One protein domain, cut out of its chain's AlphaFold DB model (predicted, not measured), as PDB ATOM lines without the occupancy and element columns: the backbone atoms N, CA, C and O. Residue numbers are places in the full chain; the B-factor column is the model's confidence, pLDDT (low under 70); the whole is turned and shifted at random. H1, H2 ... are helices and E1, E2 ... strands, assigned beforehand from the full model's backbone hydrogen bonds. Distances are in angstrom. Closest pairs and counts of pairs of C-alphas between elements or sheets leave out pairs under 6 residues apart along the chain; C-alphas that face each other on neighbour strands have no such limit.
ATOM      1  N   GLU A   3       9.775  34.087  38.154       69.69
ATOM      2  CA  GLU A   3       9.175  35.429  38.265       69.69
ATOM      3  C   GLU A   3       9.027  36.142  36.913       69.69
ATOM      4  O   GLU A   3       8.037  36.820  36.672       69.69
ATOM      5  N   HIS A   4       9.955  35.914  35.976       70.81
ATOM      6  CA  HIS A   4       9.907  36.495  34.629       70.81
ATOM      7  C   HIS A   4       8.903  35.807  33.689       70.81
ATOM      8  O   HIS A   4       8.751  36.228  32.542       70.81
ATOM      9  N   THR A   5       8.247  34.728  34.132       74.44
ATOM     10  CA  THR A   5       7.265  33.973  33.333       74.44
ATOM     11  C   THR A   5       5.815  34.197  33.755       74.44
ATOM     12  O   THR A   5       4.918  33.771  33.034       74.44
ATOM     13  N   LEU A   6       5.580  34.888  34.876       68.06
ATOM     14  CA  LEU A   6       4.244  35.098  35.445       68.06
ATOM     15  C   LEU A   6       3.360  36.049  34.616       68.06
ATOM     16  O   LEU A   6       2.141  35.934  34.666       68.06
ATOM     17  N   ASP A   7       3.960  36.923  33.804       70.44
ATOM     18  CA  ASP A   7       3.245  37.932  33.001       70.44
ATOM     19  C   ASP A   7       2.710  37.402  31.649       70.44
ATOM     20  O   ASP A   7       2.196  38.162  30.826       70.44
ATOM     21  N   ARG A   8       2.853  36.098  31.370       78.56
ATOM     22  CA  ARG A   8       2.456  35.461  30.102       78.56
ATOM     23  C   ARG A   8       1.054  34.856  30.192       78.56
ATOM     24  O   ARG A   8       0.875  33.791  30.770       78.56
ATOM     25  N   GLU A   9       0.068  35.489  29.557       72.56
ATOM     26  CA  GLU A   9      -1.331  35.013  29.561       72.56
ATOM     27  C   GLU A   9      -1.542  33.667  28.837       72.56
ATOM     28  O   GLU A   9      -2.508  32.952  29.120       72.56
ATOM     29  N   ASP A  10      -0.645  33.306  27.915       82.69
ATOM     30  CA  ASP A  10      -0.668  32.048  27.166       82.69
ATOM     31  C   ASP A  10      -0.101  30.859  27.957       82.69
ATOM     32  O   ASP A  10      -0.207  29.719  27.500       82.69
ATOM     33  N   TRP A  11       0.500  31.083  29.133       87.69
ATOM     34  CA  TRP A  11       1.163  30.044  29.923       87.69
ATOM     35  C   TRP A  11       0.454  29.798  31.251       87.69
ATOM     36  O   TRP A  11       0.107  30.711  31.996       87.69
ATOM     37  N   THR A  12       0.295  28.524  31.586       86.19
ATOM     38  CA  THR A  12      -0.054  28.083  32.934       86.19
ATOM     39  C   THR A  12       1.224  27.597  33.600       86.19
ATOM     40  O   THR A  12       1.707  26.502  33.313       86.19
ATOM     41  N   VAL A  13       1.808  28.444  34.447       86.44
ATOM     42  CA  VAL A  13       3.073  28.150  35.132       86.44
ATOM     43  C   VAL A  13       2.796  27.457  36.468       86.44
ATOM     44  O   VAL A  13       1.911  27.871  37.224       86.44
ATOM     45  N   ARG A  14       3.554  26.403  36.770       86.38
ATOM     46  CA  ARG A  14       3.604  25.740  38.078       86.38
ATOM     47  C   ARG A  14       5.053  25.654  38.542       86.38
ATOM     48  O   ARG A  14       5.937  25.299  37.763       86.38
ATOM     49  N   TYR A  15       5.284  25.996  39.804       84.88
ATOM     50  CA  TYR A  15       6.592  25.915  40.442       84.88
ATOM     51  C   TYR A  15       6.524  24.917  41.592       84.88
ATOM     52  O   TYR A  15       5.683  25.047  42.480       84.88
ATOM     53  N   LEU A  16       7.394  23.917  41.530       81.25
ATOM     54  CA  LEU A  16       7.587  22.902  42.548       81.25
ATOM     55  C   LEU A  16       8.898  23.235  43.260       81.25
ATOM     56  O   LEU A  16       9.989  22.967  42.748       81.25
ATOM     57  N   ALA A  17       8.765  23.891  44.410       74.44
ATOM     58  CA  ALA A  17       9.895  24.245  45.254       74.44
ATOM     59  C   ALA A  17      10.484  22.990  45.909       74.44
ATOM     60  O   ALA A  17       9.747  22.061  46.260       74.44
ATOM     61  N   LYS A  18      11.804  22.996  46.117       68.25
ATOM     62  CA  LYS A  18      12.539  21.907  46.777       68.25
ATOM     63  C   LYS A  18      12.055  21.690  48.208       68.25
ATOM     64  O   LYS A  18      11.840  20.563  48.646       68.25
ATOM     65  N   ASN A  19      11.816  22.792  48.914       60.19
ATOM     66  CA  ASN A  19      11.246  22.783  50.250       60.19
ATOM     67  C   ASN A  19       9.747  23.078  50.152       60.19
ATOM     68  O   ASN A  19       9.356  24.039  49.489       60.19
ATOM     69  N   ARG A  20       8.930  22.317  50.895       52.97
ATOM     70  CA  ARG A  20       7.463  22.453  51.058       52.97
ATOM     71  C   ARG A  20       6.582  21.767  50.015       52.97
ATOM     72  O   ARG A  20       5.439  22.188  49.851       52.97
ATOM     73  N   THR A  21       7.075  20.723  49.353       61.81
ATOM     74  CA  THR A  21       6.254  19.982  48.390       61.81
ATOM     75  C   THR A  21       6.347  18.477  48.643       61.81
ATOM     76  O   THR A  21       7.365  17.855  48.361       61.81
ATOM     77  N   SER A  22       5.301  17.883  49.220       68.81
ATOM     78  CA  SER A  22       5.099  16.430  49.221       68.81
ATOM     79  C   SER A  22       4.542  15.945  47.883       68.81
ATOM     80  O   SER A  22       3.923  16.725  47.165       68.81
ATOM     81  N   ILE A  23       4.664  14.650  47.569       70.56
ATOM     82  CA  ILE A  23       4.060  14.047  46.364       70.56
ATOM     83  C   ILE A  23       2.578  14.424  46.197       70.56
ATOM     84  O   ILE A  23       2.122  14.754  45.105       70.56
ATOM     85  N   ARG A  24       1.837  14.463  47.307       72.69
ATOM     86  CA  ARG A  24       0.454  14.934  47.360       72.69
ATOM     87  C   ARG A  24       0.341  16.396  46.934       72.69
ATOM     88  O   ARG A  24      -0.455  16.706  46.054       72.69
ATOM     89  N   GLN A  25       1.125  17.278  47.552       74.31
ATOM     90  CA  GLN A  25       1.128  18.704  47.225       74.31
ATOM     91  C   GLN A  25       1.550  18.948  45.778       74.31
ATOM     92  O   GLN A  25       1.009  19.849  45.149       74.31
ATOM     93  N   VAL A  26       2.455  18.139  45.214       75.06
ATOM     94  CA  VAL A  26       2.781  18.220  43.786       75.06
ATOM     95  C   VAL A  26       1.528  17.984  42.955       75.06
ATOM     96  O   VAL A  26       1.196  18.816  42.115       75.06
ATOM     97  N   ILE A  27       0.813  16.883  43.202       75.12
ATOM     98  CA  ILE A  27      -0.397  16.556  42.444       75.12
ATOM     99  C   ILE A  27      -1.441  17.663  42.622       75.12
ATOM    100  O   ILE A  27      -1.982  18.118  41.621       75.12
ATOM    101  N   GLU A  28      -1.656  18.160  43.847       77.12
ATOM    102  CA  GLU A  28      -2.551  19.290  44.141       77.12
ATOM    103  C   GLU A  28      -2.159  20.560  43.362       77.12
ATOM    104  O   GLU A  28      -3.011  21.150  42.702       77.12
ATOM    105  N   ILE A  29      -0.877  20.950  43.361       80.38
ATOM    106  CA  ILE A  29      -0.360  22.115  42.619       80.38
ATOM    107  C   ILE A  29      -0.580  21.941  41.115       80.38
ATOM    108  O   ILE A  29      -0.965  22.889  40.423       80.38
ATOM    109  N   VAL A  30      -0.334  20.742  40.584       78.38
ATOM    110  CA  VAL A  30      -0.486  20.477  39.153       78.38
ATOM    111  C   VAL A  30      -1.964  20.488  38.734       78.38
ATOM    112  O   VAL A  30      -2.270  21.077  37.698       78.38
ATOM    113  N   ILE A  31      -2.878  19.903  39.520       79.38
ATOM    114  CA  ILE A  31      -4.318  19.843  39.195       79.38
ATOM    115  C   ILE A  31      -5.106  21.105  39.589       79.38
ATOM    116  O   ILE A  31      -6.291  21.210  39.257       79.38
ATOM    117  N   ASP A  32      -4.489  22.046  40.311       80.94
ATOM    118  CA  ASP A  32      -5.163  23.238  40.828       80.94
ATOM    119  C   ASP A  32      -5.831  24.055  39.708       80.94
ATOM    120  O   ASP A  32      -5.207  24.408  38.698       80.94
ATOM    121  N   GLY A  33      -7.121  24.347  39.898       73.00
ATOM    122  CA  GLY A  33      -7.963  25.066  38.940       73.00
ATOM    123  C   GLY A  33      -8.407  24.270  37.704       73.00
ATOM    124  O   GLY A  33      -8.954  24.879  36.784       73.00
ATOM    125  N   MET A  34      -8.197  22.948  37.654       77.50
ATOM    126  CA  MET A  34      -8.482  22.114  36.474       77.50
ATOM    127  C   MET A  34      -9.630  21.113  36.693       77.50
ATOM    128  O   MET A  34      -9.947  20.728  37.823       77.50
ATOM    129  N   GLN A  35     -10.273  20.697  35.596       69.94
ATOM    130  CA  GLN A  35     -11.418  19.775  35.587       69.94
ATOM    131  C   GLN A  35     -11.223  18.679  34.529       69.94
ATOM    132  O   GLN A  35     -10.718  18.956  33.440       69.94
ATOM    133  N   GLY A  36     -11.650  17.452  34.834       74.06
ATOM    134  CA  GLY A  36     -11.577  16.308  33.921       74.06
ATOM    135  C   GLY A  36     -11.793  14.976  34.650       74.06
ATOM    136  O   GLY A  36     -11.534  14.912  35.847       74.06
ATOM    137  N   PRO A  37     -12.221  13.899  33.963       72.94
ATOM    138  CA  PRO A  37     -12.517  12.618  34.607       72.94
ATOM    139  C   PRO A  37     -11.340  12.042  35.409       72.94
ATOM    140  O   PRO A  37     -11.543  11.607  36.540       72.94
ATOM    141  N   ALA A  38     -10.112  12.083  34.870       67.25
ATOM    142  CA  ALA A  38      -8.928  11.619  35.597       67.25
ATOM    143  C   ALA A  38      -8.485  12.604  36.692       67.25
ATOM    144  O   ALA A  38      -7.992  12.182  37.732       67.25
ATOM    145  N   VAL A  39      -8.696  13.912  36.494       75.56
ATOM    146  CA  VAL A  39      -8.396  14.954  37.495       75.56
ATOM    147  C   VAL A  39      -9.317  14.830  38.713       75.56
ATOM    148  O   VAL A  39      -8.862  14.939  39.851       75.56
ATOM    149  N   ASP A  40     -10.600  14.560  38.483       78.12
ATOM    150  CA  ASP A  40     -11.590  14.366  39.538       78.12
ATOM    151  C   ASP A  40     -11.361  13.036  40.271       78.12
ATOM    152  O   ASP A  40     -11.390  13.015  41.501       78.12
ATOM    153  N   ALA A  41     -11.016  11.963  39.546       73.12
ATOM    154  CA  ALA A  41     -10.614  10.689  40.145       73.12
ATOM    155  C   ALA A  41      -9.322  10.809  40.973       73.12
ATOM    156  O   ALA A  41      -9.232  10.241  42.059       73.12
ATOM    157  N   ALA A  42      -8.332  11.579  40.507       70.81
ATOM    158  CA  ALA A  42      -7.116  11.856  41.267       70.81
ATOM    159  C   ALA A  42      -7.410  12.662  42.539       70.81
ATOM    160  O   ALA A  42      -6.855  12.354  43.592       70.81
ATOM    161  N   ARG A  43      -8.316  13.647  42.474       78.50
ATOM    162  CA  ARG A  43      -8.761  14.409  43.651       78.50
ATOM    163  C   ARG A  43      -9.456  13.501  44.672       78.50
ATOM    164  O   ARG A  43      -9.070  13.501  45.835       78.50
ATOM    165  N   GLU A  44     -10.397  12.667  44.229       76.81
ATOM    166  CA  GLU A  44     -11.093  11.691  45.083       76.81
ATOM    167  C   GLU A  44     -10.124  10.663  45.696       76.81
ATOM    168  O   GLU A  44     -10.231  10.296  46.868       76.81
ATOM    169  N   ALA A  45      -9.122  10.225  44.937       70.88
ATOM    170  CA  ALA A  45      -8.102   9.302  45.415       70.88
ATOM    171  C   ALA A  45      -7.129   9.930  46.431       70.88
ATOM    172  O   ALA A  45      -6.691   9.243  47.352       70.88
ATOM    173  N   LEU A  46      -6.808  11.222  46.301       73.06
ATOM    174  CA  LEU A  46      -6.029  11.967  47.300       73.06
ATOM    175  C   LEU A  46      -6.832  12.228  48.583       73.06
ATOM    176  O   LEU A  46      -6.267  12.214  49.678       73.06
ATOM    177  N   GLU A  47      -8.143  12.449  48.462       74.44
ATOM    178  CA  GLU A  47      -9.058  12.620  49.599       74.44
ATOM    179  C   GLU A  47      -9.335  11.296  50.333       74.44
ATOM    180  O   GLU A  47      -9.511  11.287  51.550       74.44
ATOM    181  N   SER A  48      -9.328  10.165  49.624       72.19
ATOM    182  CA  SER A  48      -9.558   8.829  50.202       72.19
ATOM    183  C   SER A  48      -8.292   8.105  50.677       72.19
ATOM    184  O   SER A  48      -8.397   7.054  51.313       72.19
ATOM    185  N   ALA A  49      -7.097   8.643  50.408       72.06
ATOM    186  CA  ALA A  49      -5.838   8.040  50.835       72.06
ATOM    187  C   ALA A  49      -5.704   7.998  52.377       72.06
ATOM    188  O   ALA A  49      -6.152   8.927  53.064       72.06
ATOM    189  N   PRO A  50      -5.029   6.977  52.949       68.31
ATOM    190  CA  PRO A  50      -4.750   6.904  54.388       68.31
ATOM    191  C   PRO A  50      -4.080   8.175  54.919       68.31
ATOM    192  O   PRO A  50      -4.476   8.691  55.960       68.31
ATOM    193  N   VAL A 197      -4.473   5.627  41.045       63.28
ATOM    194  CA  VAL A 197      -4.303   6.857  40.248       63.28
ATOM    195  C   VAL A 197      -3.154   6.699  39.261       63.28
ATOM    196  O   VAL A 197      -2.005   6.555  39.673       63.28
ATOM    197  N   ASP A 198      -3.458   6.780  37.966       71.38
ATOM    198  CA  ASP A 198      -2.450   6.861  36.907       71.38
ATOM    199  C   ASP A 198      -2.101   8.332  36.630       71.38
ATOM    200  O   ASP A 198      -2.873   9.080  36.021       71.38
ATOM    201  N   LEU A 199      -0.921   8.763  37.086       71.56
ATOM    202  CA  LEU A 199      -0.434  10.129  36.884       71.56
ATOM    203  C   LEU A 199      -0.315  10.497  35.403       71.56
ATOM    204  O   LEU A 199      -0.556  11.651  35.048       71.56
ATOM    205  N   ILE A 200      -0.003   9.540  34.528       75.44
ATOM    206  CA  ILE A 200       0.106   9.785  33.087       75.44
ATOM    207  C   ILE A 200      -1.258  10.218  32.535       75.44
ATOM    208  O   ILE A 200      -1.341  11.175  31.762       75.44
ATOM    209  N   GLU A 201      -2.342   9.565  32.962       76.69
ATOM    210  CA  GLU A 201      -3.701   9.945  32.562       76.69
ATOM    211  C   GLU A 201      -4.115  11.308  33.126       76.69
ATOM    212  O   GLU A 201      -4.704  12.113  32.399       76.69
ATOM    213  N   VAL A 202      -3.735  11.614  34.371       77.69
ATOM    214  CA  VAL A 202      -3.977  12.926  34.995       77.69
ATOM    215  C   VAL A 202      -3.301  14.043  34.195       77.69
ATOM    216  O   VAL A 202      -3.966  15.000  33.793       77.69
ATOM    217  N   PHE A 203      -2.008  13.903  33.876       78.75
ATOM    218  CA  PHE A 203      -1.277  14.866  33.041       78.75
ATOM    219  C   PHE A 203      -1.871  14.991  31.637       78.75
ATOM    220  O   PHE A 203      -1.915  16.090  31.077       78.75
ATOM    221  N   ARG A 204      -2.361  13.890  31.059       81.19
ATOM    222  CA  ARG A 204      -3.008  13.908  29.745       81.19
ATOM    223  C   ARG A 204      -4.308  14.711  29.768       81.19
ATOM    224  O   ARG A 204      -4.519  15.530  28.873       81.19
ATOM    225  N   ASP A 205      -5.154  14.522  30.775       82.00
ATOM    226  CA  ASP A 205      -6.410  15.266  30.914       82.00
ATOM    227  C   ASP A 205      -6.168  16.754  31.203       82.00
ATOM    228  O   ASP A 205      -6.796  17.604  30.566       82.00
ATOM    229  N   ILE A 206      -5.179  17.080  32.042       82.75
ATOM    230  CA  ILE A 206      -4.705  18.459  32.253       82.75
ATOM    231  C   ILE A 206      -4.308  19.107  30.924       82.75
ATOM    232  O   ILE A 206      -4.770  20.198  30.583       82.75
ATOM    233  N   ARG A 207      -3.465  18.432  30.136       83.62
ATOM    234  CA  ARG A 207      -2.967  18.982  28.870       83.62
ATOM    235  C   ARG A 207      -4.058  19.096  27.804       83.62
ATOM    236  O   ARG A 207      -3.958  19.974  26.949       83.62
ATOM    237  N   LYS A 208      -5.105  18.261  27.846       83.94
ATOM    238  CA  LYS A 208      -6.308  18.419  27.007       83.94
ATOM    239  C   LYS A 208      -7.140  19.628  27.432       83.94
ATOM    240  O   LYS A 208      -7.568  20.391  26.568       83.94
ATOM    241  N   ALA A 209      -7.347  19.817  28.736       81.06
ATOM    242  CA  ALA A 209      -8.078  20.964  29.269       81.06
ATOM    243  C   ALA A 209      -7.372  22.284  28.913       81.06
ATOM    244  O   ALA A 209      -7.986  23.187  28.350       81.06
ATOM    245  N   LEU A 210      -6.052  22.355  29.115       83.56
ATOM    246  CA  LEU A 210      -5.253  23.530  28.757       83.56
ATOM    247  C   LEU A 210      -5.200  23.781  27.244       83.56
ATOM    248  O   LEU A 210      -5.183  24.936  26.817       83.56
ATOM    249  N   LEU A 211      -5.238  22.728  26.419       84.94
ATOM    250  CA  LEU A 211      -5.344  22.880  24.966       84.94
ATOM    251  C   LEU A 211      -6.677  23.522  24.558       84.94
ATOM    252  O   LEU A 211      -6.681  24.389  23.681       84.94
ATOM    253  N   ALA A 212      -7.789  23.137  25.197       82.44
ATOM    254  CA  ALA A 212      -9.095  23.761  24.967       82.44
ATOM    255  C   ALA A 212      -9.069  25.266  25.299       82.44
ATOM    256  O   ALA A 212      -9.656  26.070  24.568       82.44
ATOM    257  N   ASP A 213      -8.294  25.643  26.316       81.31
ATOM    258  CA  ASP A 213      -8.061  27.029  26.732       81.31
ATOM    259  C   ASP A 213      -6.952  27.748  25.937       81.31
ATOM    260  O   ASP A 213      -6.694  28.930  26.170       81.31
ATOM    261  N   LYS A 214      -6.309  27.069  24.971       83.88
ATOM    262  CA  LYS A 214      -5.161  27.555  24.178       83.88
ATOM    263  C   LYS A 214      -3.954  27.992  25.022       83.88
ATOM    264  O   LYS A 214      -3.253  28.930  24.641       83.88
ATOM    265  N   LYS A 215      -3.710  27.312  26.141       85.94
ATOM    266  CA  LYS A 215      -2.589  27.583  27.047       85.94
ATOM    267  C   LYS A 215      -1.533  26.482  26.994       85.94
ATOM    268  O   LYS A 215      -1.865  25.309  26.843       85.94
ATOM    269  N   ASP A 216      -0.272  26.861  27.173       87.38
ATOM    270  CA  ASP A 216       0.852  25.938  27.370       87.38
ATOM    271  C   ASP A 216       1.041  25.635  28.871       87.38
ATOM    272  O   ASP A 216       0.777  26.490  29.721       87.38
ATOM    273  N   LEU A 217       1.538  24.440  29.206       87.12
ATOM    274  CA  LEU A 217       1.914  24.073  30.578       87.12
ATOM    275  C   LEU A 217       3.424  24.271  30.774       87.12
ATOM    276  O   LEU A 217       4.223  23.715  30.016       87.12
ATOM    277  N   VAL A 218       3.813  25.042  31.794       88.81
ATOM    278  CA  VAL A 218       5.222  25.288  32.144       88.81
ATOM    279  C   VAL A 218       5.493  24.817  33.568       88.81
ATOM    280  O   VAL A 218       4.895  25.340  34.506       88.81
ATOM    281  N   LEU A 219       6.394  23.847  33.731       85.69
ATOM    282  CA  LEU A 219       6.762  23.278  35.029       85.69
ATOM    283  C   LEU A 219       8.208  23.645  35.384       85.69
ATOM    284  O   LEU A 219       9.136  23.342  34.634       85.69
ATOM    285  N   PHE A 220       8.399  24.270  36.542       87.50
ATOM    286  CA  PHE A 220       9.713  24.491  37.145       87.50
ATOM    287  C   PHE A 220       9.854  23.586  38.363       87.50
ATOM    288  O   PHE A 220       9.067  23.718  39.298       87.50
ATOM    289  N   ILE A 221      10.835  22.688  38.353       83.25
ATOM    290  CA  ILE A 221      11.052  21.705  39.419       83.25
ATOM    291  C   ILE A 221      12.449  21.909  39.985       83.25
ATOM    292  O   ILE A 221      13.446  21.701  39.301       83.25
ATOM    293  N   GLU A 222      12.540  22.355  41.227       80.25
ATOM    294  CA  GLU A 222      13.840  22.655  41.828       80.25
ATOM    295  C   GLU A 222      14.650  21.391  42.138       80.25
ATOM    296  O   GLU A 222      15.872  21.430  42.081       80.25
ATOM    297  N   ASP A 223      13.972  20.277  42.418       74.94
ATOM    298  CA  ASP A 223      14.582  18.974  42.679       74.94
ATOM    299  C   ASP A 223      13.571  17.855  42.368       74.94
ATOM    300  O   ASP A 223      12.457  17.865  42.899       74.94
ATOM    301  N   LEU A 224      13.916  16.895  41.499       71.62
ATOM    302  CA  LEU A 224      13.027  15.767  41.174       71.62
ATOM    303  C   LEU A 224      12.729  14.856  42.375       71.62
ATOM    304  O   LEU A 224      11.721  14.153  42.346       71.62
ATOM    305  N   THR A 225      13.532  14.895  43.440       66.00
ATOM    306  CA  THR A 225      13.252  14.160  44.690       66.00
ATOM    307  C   THR A 225      11.915  14.560  45.328       66.00
ATOM    308  O   THR A 225      11.265  13.763  45.996       66.00
ATOM    309  N   VAL A 226      11.394  15.753  45.041       66.06
ATOM    310  CA  VAL A 226      10.037  16.169  45.444       66.06
ATOM    311  C   VAL A 226       8.939  15.201  44.949       66.06
ATOM    312  O   VAL A 226       7.872  15.092  45.556       66.06
ATOM    313  N   LEU A 227       9.199  14.461  43.868       65.19
ATOM    314  CA  LEU A 227       8.297  13.476  43.261       65.19
ATOM    315  C   LEU A 227       8.532  12.040  43.769       65.19
ATOM    316  O   LEU A 227       8.211  11.082  43.063       65.19
ATOM    317  N   HIS A 228       9.081  11.879  44.977       64.56
ATOM    318  CA  HIS A 228       9.486  10.577  45.501       64.56
ATOM    319  C   HIS A 228       8.417   9.479  45.423       64.56
ATOM    320  O   HIS A 228       7.359   9.581  46.042       64.56
ATOM    321  N   GLY A 229       8.723   8.405  44.687       61.28
ATOM    322  CA  GLY A 229       7.857   7.237  44.484       61.28
ATOM    323  C   GLY A 229       7.092   7.234  43.161       61.28
ATOM    324  O   GLY A 229       6.521   6.203  42.803       61.28
ATOM    325  N   VAL A 230       7.080   8.347  42.422       65.38
ATOM    326  CA  VAL A 230       6.416   8.472  41.109       65.38
ATOM    327  C   VAL A 230       7.294   9.145  40.057       65.38
ATOM    328  O   VAL A 230       6.798   9.539  39.003       65.38
ATOM    329  N   GLU A 231       8.599   9.260  40.297       68.56
ATOM    330  CA  GLU A 231       9.543   9.951  39.416       68.56
ATOM    331  C   GLU A 231       9.490   9.373  37.999       68.56
ATOM    332  O   GLU A 231       9.372  10.118  37.033       68.56
ATOM    333  N   ARG A 232       9.490   8.039  37.867       67.88
ATOM    334  CA  ARG A 232       9.424   7.356  36.562       67.88
ATOM    335  C   ARG A 232       8.107   7.615  35.828       67.88
ATOM    336  O   ARG A 232       8.133   7.968  34.659       67.88
ATOM    337  N   GLU A 233       6.971   7.499  36.515       68.88
ATOM    338  CA  GLU A 233       5.643   7.742  35.927       68.88
ATOM    339  C   GLU A 233       5.468   9.207  35.514       68.88
ATOM    340  O   GLU A 233       4.901   9.501  34.461       68.88
ATOM    341  N   PHE A 234       5.996  10.134  36.316       73.50
ATOM    342  CA  PHE A 234       6.038  11.552  35.984       73.50
ATOM    343  C   PHE A 234       6.915  11.809  34.753       73.50
ATOM    344  O   PHE A 234       6.483  12.488  33.823       73.50
ATOM    345  N   LEU A 235       8.122  11.241  34.719       72.94
ATOM    346  CA  LEU A 235       9.040  11.367  33.590       72.94
ATOM    347  C   LEU A 235       8.449  10.774  32.298       72.94
ATOM    348  O   LEU A 235       8.549  11.389  31.236       72.94
ATOM    349  N   ASP A 236       7.750   9.644  32.385       71.50
ATOM    350  CA  ASP A 236       7.021   9.059  31.257       71.50
ATOM    351  C   ASP A 236       5.865   9.964  30.790       71.50
ATOM    352  O   ASP A 236       5.671  10.159  29.585       71.50
ATOM    353  N   ALA A 237       5.131  10.582  31.724       71.94
ATOM    354  CA  ALA A 237       4.038  11.504  31.411       71.94
ATOM    355  C   ALA A 237       4.519  12.753  30.652       71.94
ATOM    356  O   ALA A 237       3.868  13.213  29.707       71.94
ATOM    357  N   ILE A 238       5.671  13.308  31.037       73.69
ATOM    358  CA  ILE A 238       6.208  14.525  30.414       73.69
ATOM    359  C   ILE A 238       6.856  14.262  29.048       73.69
ATOM    360  O   ILE A 238       6.987  15.181  28.236       73.69
ATOM    361  N   VAL A 239       7.215  13.008  28.762       73.06
ATOM    362  CA  VAL A 239       7.748  12.573  27.466       73.06
ATOM    363  C   VAL A 239       6.634  12.447  26.412       73.06
ATOM    364  O   VAL A 239       6.936  12.362  25.222       73.06
ATOM    365  N   GLU A 240       5.341  12.495  26.752       75.56
ATOM    366  CA  GLU A 240       4.281  12.415  25.734       75.56
ATOM    367  C   GLU A 240       4.282  13.663  24.806       75.56
ATOM    368  O   GLU A 240       4.104  14.797  25.272       75.56
ATOM    369  N   PRO A 241       4.480  13.510  23.480       72.25
ATOM    370  CA  PRO A 241       4.529  14.648  22.562       72.25
ATOM    371  C   PRO A 241       3.168  15.353  22.443       72.25
ATOM    372  O   PRO A 241       2.117  14.742  22.614       72.25
ATOM    373  N   ALA A 242       3.177  16.644  22.086       73.62
ATOM    374  CA  ALA A 242       1.953  17.439  21.884       73.62
ATOM    375  C   ALA A 242       1.025  16.878  20.784       73.62
ATOM    376  O   ALA A 242      -0.174  17.134  20.788       73.62
ATOM    377  N   SER A 243       1.574  16.089  19.858       72.56
ATOM    378  CA  SER A 243       0.812  15.339  18.863       72.56
ATOM    379  C   SER A 243       1.067  13.848  19.087       72.56
ATOM    380  O   SER A 243       2.155  13.352  18.794       72.56
ATOM    381  N   SER A 244       0.071  13.149  19.628       67.19
ATOM    382  CA  SER A 244       0.124  11.730  19.997       67.19
ATOM    383  C   SER A 244      -0.960  10.954  19.230       67.19
ATOM    384  O   SER A 244      -1.978  11.539  18.851       67.19
ATOM    385  N   PRO A 245      -0.813   9.632  19.002       60.94
ATOM    386  CA  PRO A 245      -1.888   8.795  18.455       60.94
ATOM    387  C   PRO A 245      -3.199   8.860  19.262       60.94
ATOM    388  O   PRO A 245      -4.258   8.525  18.739       60.94
ATOM    389  N   HIS A 246      -3.123   9.301  20.522       61.44
ATOM    390  CA  HIS A 246      -4.240   9.420  21.462       61.44
ATOM    391  C   HIS A 246      -4.906  10.814  21.468       61.44
ATOM    392  O   HIS A 246      -5.812  11.050  22.269       61.44
ATOM    393  N   GLY A 247      -4.480  11.729  20.587       71.19
ATOM    394  CA  GLY A 247      -5.048  13.071  20.426       71.19
ATOM    395  C   GLY A 247      -4.008  14.195  20.452       71.19
ATOM    396  O   GLY A 247      -2.817  13.969  20.680       71.19
ATOM    397  N   GLU A 248      -4.472  15.422  20.208       82.19
ATOM    398  CA  GLU A 248      -3.676  16.637  20.405       82.19
ATOM    399  C   GLU A 248      -3.675  17.033  21.890       82.19
ATOM    400  O   GLU A 248      -4.706  16.978  22.565       82.19
ATOM    401  N   LEU A 249      -2.510  17.439  22.394       84.81
ATOM    402  CA  LEU A 249      -2.266  17.904  23.761       84.81
ATOM    403  C   LEU A 249      -1.603  19.290  23.716       84.81
ATOM    404  O   LEU A 249      -0.904  19.615  22.753       84.81
ATOM    405  N   CYS A 250      -1.762  20.107  24.763       86.06
ATOM    406  CA  CYS A 250      -1.047  21.383  24.846       86.06
ATOM    407  C   CYS A 250       0.479  21.174  24.870       86.06
ATOM    408  O   CYS A 250       0.974  20.089  25.220       86.06
ATOM    409  N   LYS A 251       1.250  22.212  24.521       85.25
ATOM    410  CA  LYS A 251       2.712  22.138  24.633       85.25
ATOM    411  C   LYS A 251       3.115  22.130  26.103       85.25
ATOM    412  O   LYS A 251       2.450  22.725  26.951       85.25
ATOM    413  N   LEU A 252       4.211  21.435  26.370       85.62
ATOM    414  CA  LEU A 252       4.781  21.256  27.693       85.62
ATOM    415  C   LEU A 252       6.215  21.785  27.676       85.62
ATOM    416  O   LEU A 252       6.981  21.449  26.774       85.62
ATOM    417  N   ARG A 253       6.554  22.640  28.640       85.56
ATOM    418  CA  ARG A 253       7.904  23.180  28.848       85.56
ATOM    419  C   ARG A 253       8.319  22.869  30.273       85.56
ATOM    420  O   ARG A 253       7.562  23.164  31.194       85.56
ATOM    421  N   ILE A 254       9.492  22.283  30.455       84.00
ATOM    422  CA  ILE A 254       9.941  21.855  31.779       84.00
ATOM    423  C   ILE A 254      11.394  22.252  31.965       84.00
ATOM    424  O   ILE A 254      12.209  22.062  31.066       84.00
ATOM    425  N   LEU A 255      11.696  22.784  33.143       86.00
ATOM    426  CA  LEU A 255      13.049  22.908  33.660       86.00
ATOM    427  C   LEU A 255      13.093  22.201  35.012       86.00
ATOM    428  O   LEU A 255      12.288  22.520  35.889       86.00
ATOM    429  N   PHE A 256      14.008  21.250  35.170       81.69
ATOM    430  CA  PHE A 256      14.159  20.496  36.407       81.69
ATOM    431  C   PHE A 256      15.629  20.267  36.759       81.69
ATOM    432  O   PHE A 256      16.466  20.199  35.858       81.69
ATOM    433  N   ALA A 257      15.934  20.128  38.050       80.12
ATOM    434  CA  ALA A 257      17.213  19.595  38.513       80.12
ATOM    435  C   ALA A 257      17.063  18.125  38.928       80.12
ATOM    436  O   ALA A 257      16.042  17.722  39.493       80.12
ATOM    437  N   VAL A 258      18.081  17.320  38.636       74.00
ATOM    438  CA  VAL A 258      18.122  15.886  38.935       74.00
ATOM    439  C   VAL A 258      19.528  15.497  39.374       74.00
ATOM    440  O   VAL A 258      20.506  16.044  38.871       74.00
ATOM    441  N   THR A 259      19.626  14.564  40.316       69.94
ATOM    442  CA  THR A 259      20.905  13.961  40.713       69.94
ATOM    443  C   THR A 259      21.245  12.795  39.781       69.94
ATOM    444  O   THR A 259      20.345  12.071  39.361       69.94
ATOM    445  N   GLU A 260      22.530  12.601  39.467       66.06
ATOM    446  CA  GLU A 260      23.007  11.648  38.445       66.06
ATOM    447  C   GLU A 260      22.391  10.246  38.583       66.06
ATOM    448  O   GLU A 260      21.819   9.724  37.630       66.06
ATOM    449  N   HIS A 261      22.369   9.694  39.799       61.34
ATOM    450  CA  HIS A 261      21.829   8.354  40.045       61.34
ATOM    451  C   HIS A 261      20.330   8.206  39.719       61.34
ATOM    452  O   HIS A 261      19.874   7.128  39.350       61.34
ATOM    453  N   HIS A 262      19.550   9.286  39.830       58.78
ATOM    454  CA  HIS A 262      18.128   9.281  39.458       58.78
ATOM    455  C   HIS A 262      17.913   9.549  37.964       58.78
ATOM    456  O   HIS A 262      16.778   9.486  37.499       58.78
ATOM    457  N   PHE A 263      18.978   9.861  37.223       62.62
ATOM    458  CA  PHE A 263      18.972  10.026  35.773       62.62
ATOM    459  C   PHE A 263      19.355   8.727  35.035       62.62
ATOM    460  O   PHE A 263      18.993   8.550  33.866       62.62
ATOM    461  N   ASP A 264      20.035   7.798  35.715       56.84
ATOM    462  CA  ASP A 264      20.437   6.498  35.170       56.84
ATOM    463  C   ASP A 264      19.217   5.628  34.802       56.84
ATOM    464  O   ASP A 264      18.335   5.352  35.616       56.84
ATOM    465  N   GLY A 265      19.158   5.183  33.541       55.09
ATOM    466  CA  GLY A 265      18.065   4.355  33.006       55.09
ATOM    467  C   GLY A 265      16.931   5.120  32.307       55.09
ATOM    468  O   GLY A 265      15.932   4.509  31.929       55.09
ATOM    469  N   LEU A 266      17.077   6.435  32.097       61.62
ATOM    470  CA  LEU A 266      16.070   7.308  31.474       61.62
ATOM    471  C   LEU A 266      16.504   7.826  30.088       61.62
ATOM    472  O   LEU A 266      16.401   9.016  29.775       61.62
ATOM    473  N   ASP A 267      16.964   6.921  29.218       62.88
ATOM    474  CA  ASP A 267      17.455   7.246  27.865       62.88
ATOM    475  C   ASP A 267      16.428   8.022  27.011       62.88
ATOM    476  O   ASP A 267      16.772   8.876  26.186       62.88
ATOM    477  N   THR A 268      15.139   7.760  27.228       64.50
ATOM    478  CA  THR A 268      14.014   8.409  26.532       64.50
ATOM    479  C   THR A 268      13.813   9.869  26.937       64.50
ATOM    480  O   THR A 268      13.394  10.672  26.102       64.50
ATOM    481  N   VAL A 269      14.128  10.226  28.184       66.19
ATOM    482  CA  VAL A 269      14.093  11.608  28.686       66.19
ATOM    483  C   VAL A 269      15.336  12.347  28.201       66.19
ATOM    484  O   VAL A 269      15.228  13.438  27.642       66.19
ATOM    485  N   ARG A 270      16.514  11.713  28.305       67.38
ATOM    486  CA  ARG A 270      17.802  12.291  27.890       67.38
ATOM    487  C   ARG A 270      17.828  12.695  26.418       67.38
ATOM    488  O   ARG A 270      18.375  13.737  26.081       67.38
ATOM    489  N   THR A 271      17.217  11.898  25.543       65.88
ATOM    490  CA  THR A 271      17.123  12.192  24.100       65.88
ATOM    491  C   THR A 271      16.156  13.328  23.753       65.88
ATOM    492  O   THR A 271      16.125  13.759  22.601       65.88
ATOM    493  N   ARG A 272      15.359  13.806  24.718       66.75
ATOM    494  CA  ARG A 272      14.335  14.844  24.525       66.75
ATOM    495  C   ARG A 272      14.562  16.117  25.333       66.75
ATOM    496  O   ARG A 272      13.829  17.081  25.132       66.75
TER     497      ARG A 272
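What this domain is: This is residues 3 to 50 and 197 to 272 of the 907 residues of an uncharacterized protein of Acidimicrobiia bacterium (UniProt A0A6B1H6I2). What does the model look like? A small wall of three parallel strands, E1, E2 and E3, has helices on one side of it: H1 over E1, H3 next to H1 and grazing the sheet, and H5 packed on H3. H2 packs on H1 and H3 away from the sheet, H4 sits at the corner before H5, and the short H6 and H7 follow E3 at the outskirts. What is it made of? The printed part has 124 residues, in the order E1 H1 H2 H3 E2 H4 H5 E3 H6 H7; the class is mixed, helices and strands, and the sheet runs E1 E2 E3, all parallel. How large is its outline? It is compact, with a radius of gyration of the C-alphas of 14.2 A, and rounded, with spans of 38 by 37 by 34 A.

Where its parts are: Where do the elements before the cut lie? E1 is residues 11 to 16, 15.9 A long, and begins at C-alpha 11 at (1.163, 30.044, 29.923). H1 is residues 23 to 31, 12.5 A, and H2 is residues 37 to 48, 16.3 A. What follows the cut? H3, residues 199 to 212, is the longest helix by residues, 20.1 A from C-alpha 199 at (-0.434, 10.129, 36.884) to C-alpha 212. E2 is residues 216 to 221, 16.3 A, H4 is residues 224 to 227, and H5 is residues 231 to 238, 10.6 A. Which elements come last? E3 is residues 252 to 256, 12.8 A, H6 is residues 260 to 263, and H7 is residues 267 to 270, ending at C-alpha 270 at (17.802, 12.291, 27.890).

How they stand to each other: How are the strands joined? E1 and E2 are parallel at 17 degrees, with N 12 and O 216 within hydrogen-bond range at 2.8 A. E2 and E3 are parallel at 9 degrees, with N 219 and O 253 at 2.9 A. E2, H4, H5 and E3 make a strand-helix-strand unit, two parallel neighbour strands with helices between, and its crossover is right-handed. How do H1, H2 and H3 stand? H1 is on the sheet, over E1, at a height of 9.9 A, and runs along the strands at 9 degrees to E1 on the local plane. H1 and H2 form a hairpin and only just touch, with 3 pairs of C-alphas within 8 A, the closest those of Ile 31 and Val 39 at 6.6 A. H3 only grazes the sheet with residues 206 to 211, and its residues 201 to 206 touch residues 37 to 42 of H2, the closest C-alphas being those of Ala 38 and Val 202, 5.2 A apart. Where are the other helices? Residues 199 to 204 of H3 touch H5 at a shallow tilt of 26 degrees, the same way, with the closest C-alphas, of Ile 200 and Ala 237, 4.6 A apart. H4 touches H1, the closest C-alphas being those of Ile 23 and Leu 227 at 5.3 A. H7 is close to H5 but not clearly touching, with the C-alphas of Leu 235 and Val 269 closest at 7.0 A, and H6 touches no helix. What do the helix backbones show? In H1, H2, H3 and H5 every O i to N i+4 pair is within hydrogen-bond range. H4, H6 and H7 are too short for such a pair; the one O i to N i+3 pair is within range in H4 and in H6, and 0 of 1 in H7.

The domain as a whole: How far does it reach? The two C-alphas farthest apart are those of Asp 7 and Pro 50, 38.5 A. Where is the cut, and which link is long? Residues 51 to 196 are not printed, and C-alphas 50 and 197 are 14.1 A apart. The link from H5 to E3, residues 239 to 251, is long, and in it residues 243 to 244 pair antiparallel with residues 247 to 248. Where is confidence low? The mean pLDDT of the printed part is 74.3, and 37 residues are under 70, among them 18 to 22, 225 to 233 and 259 to 272.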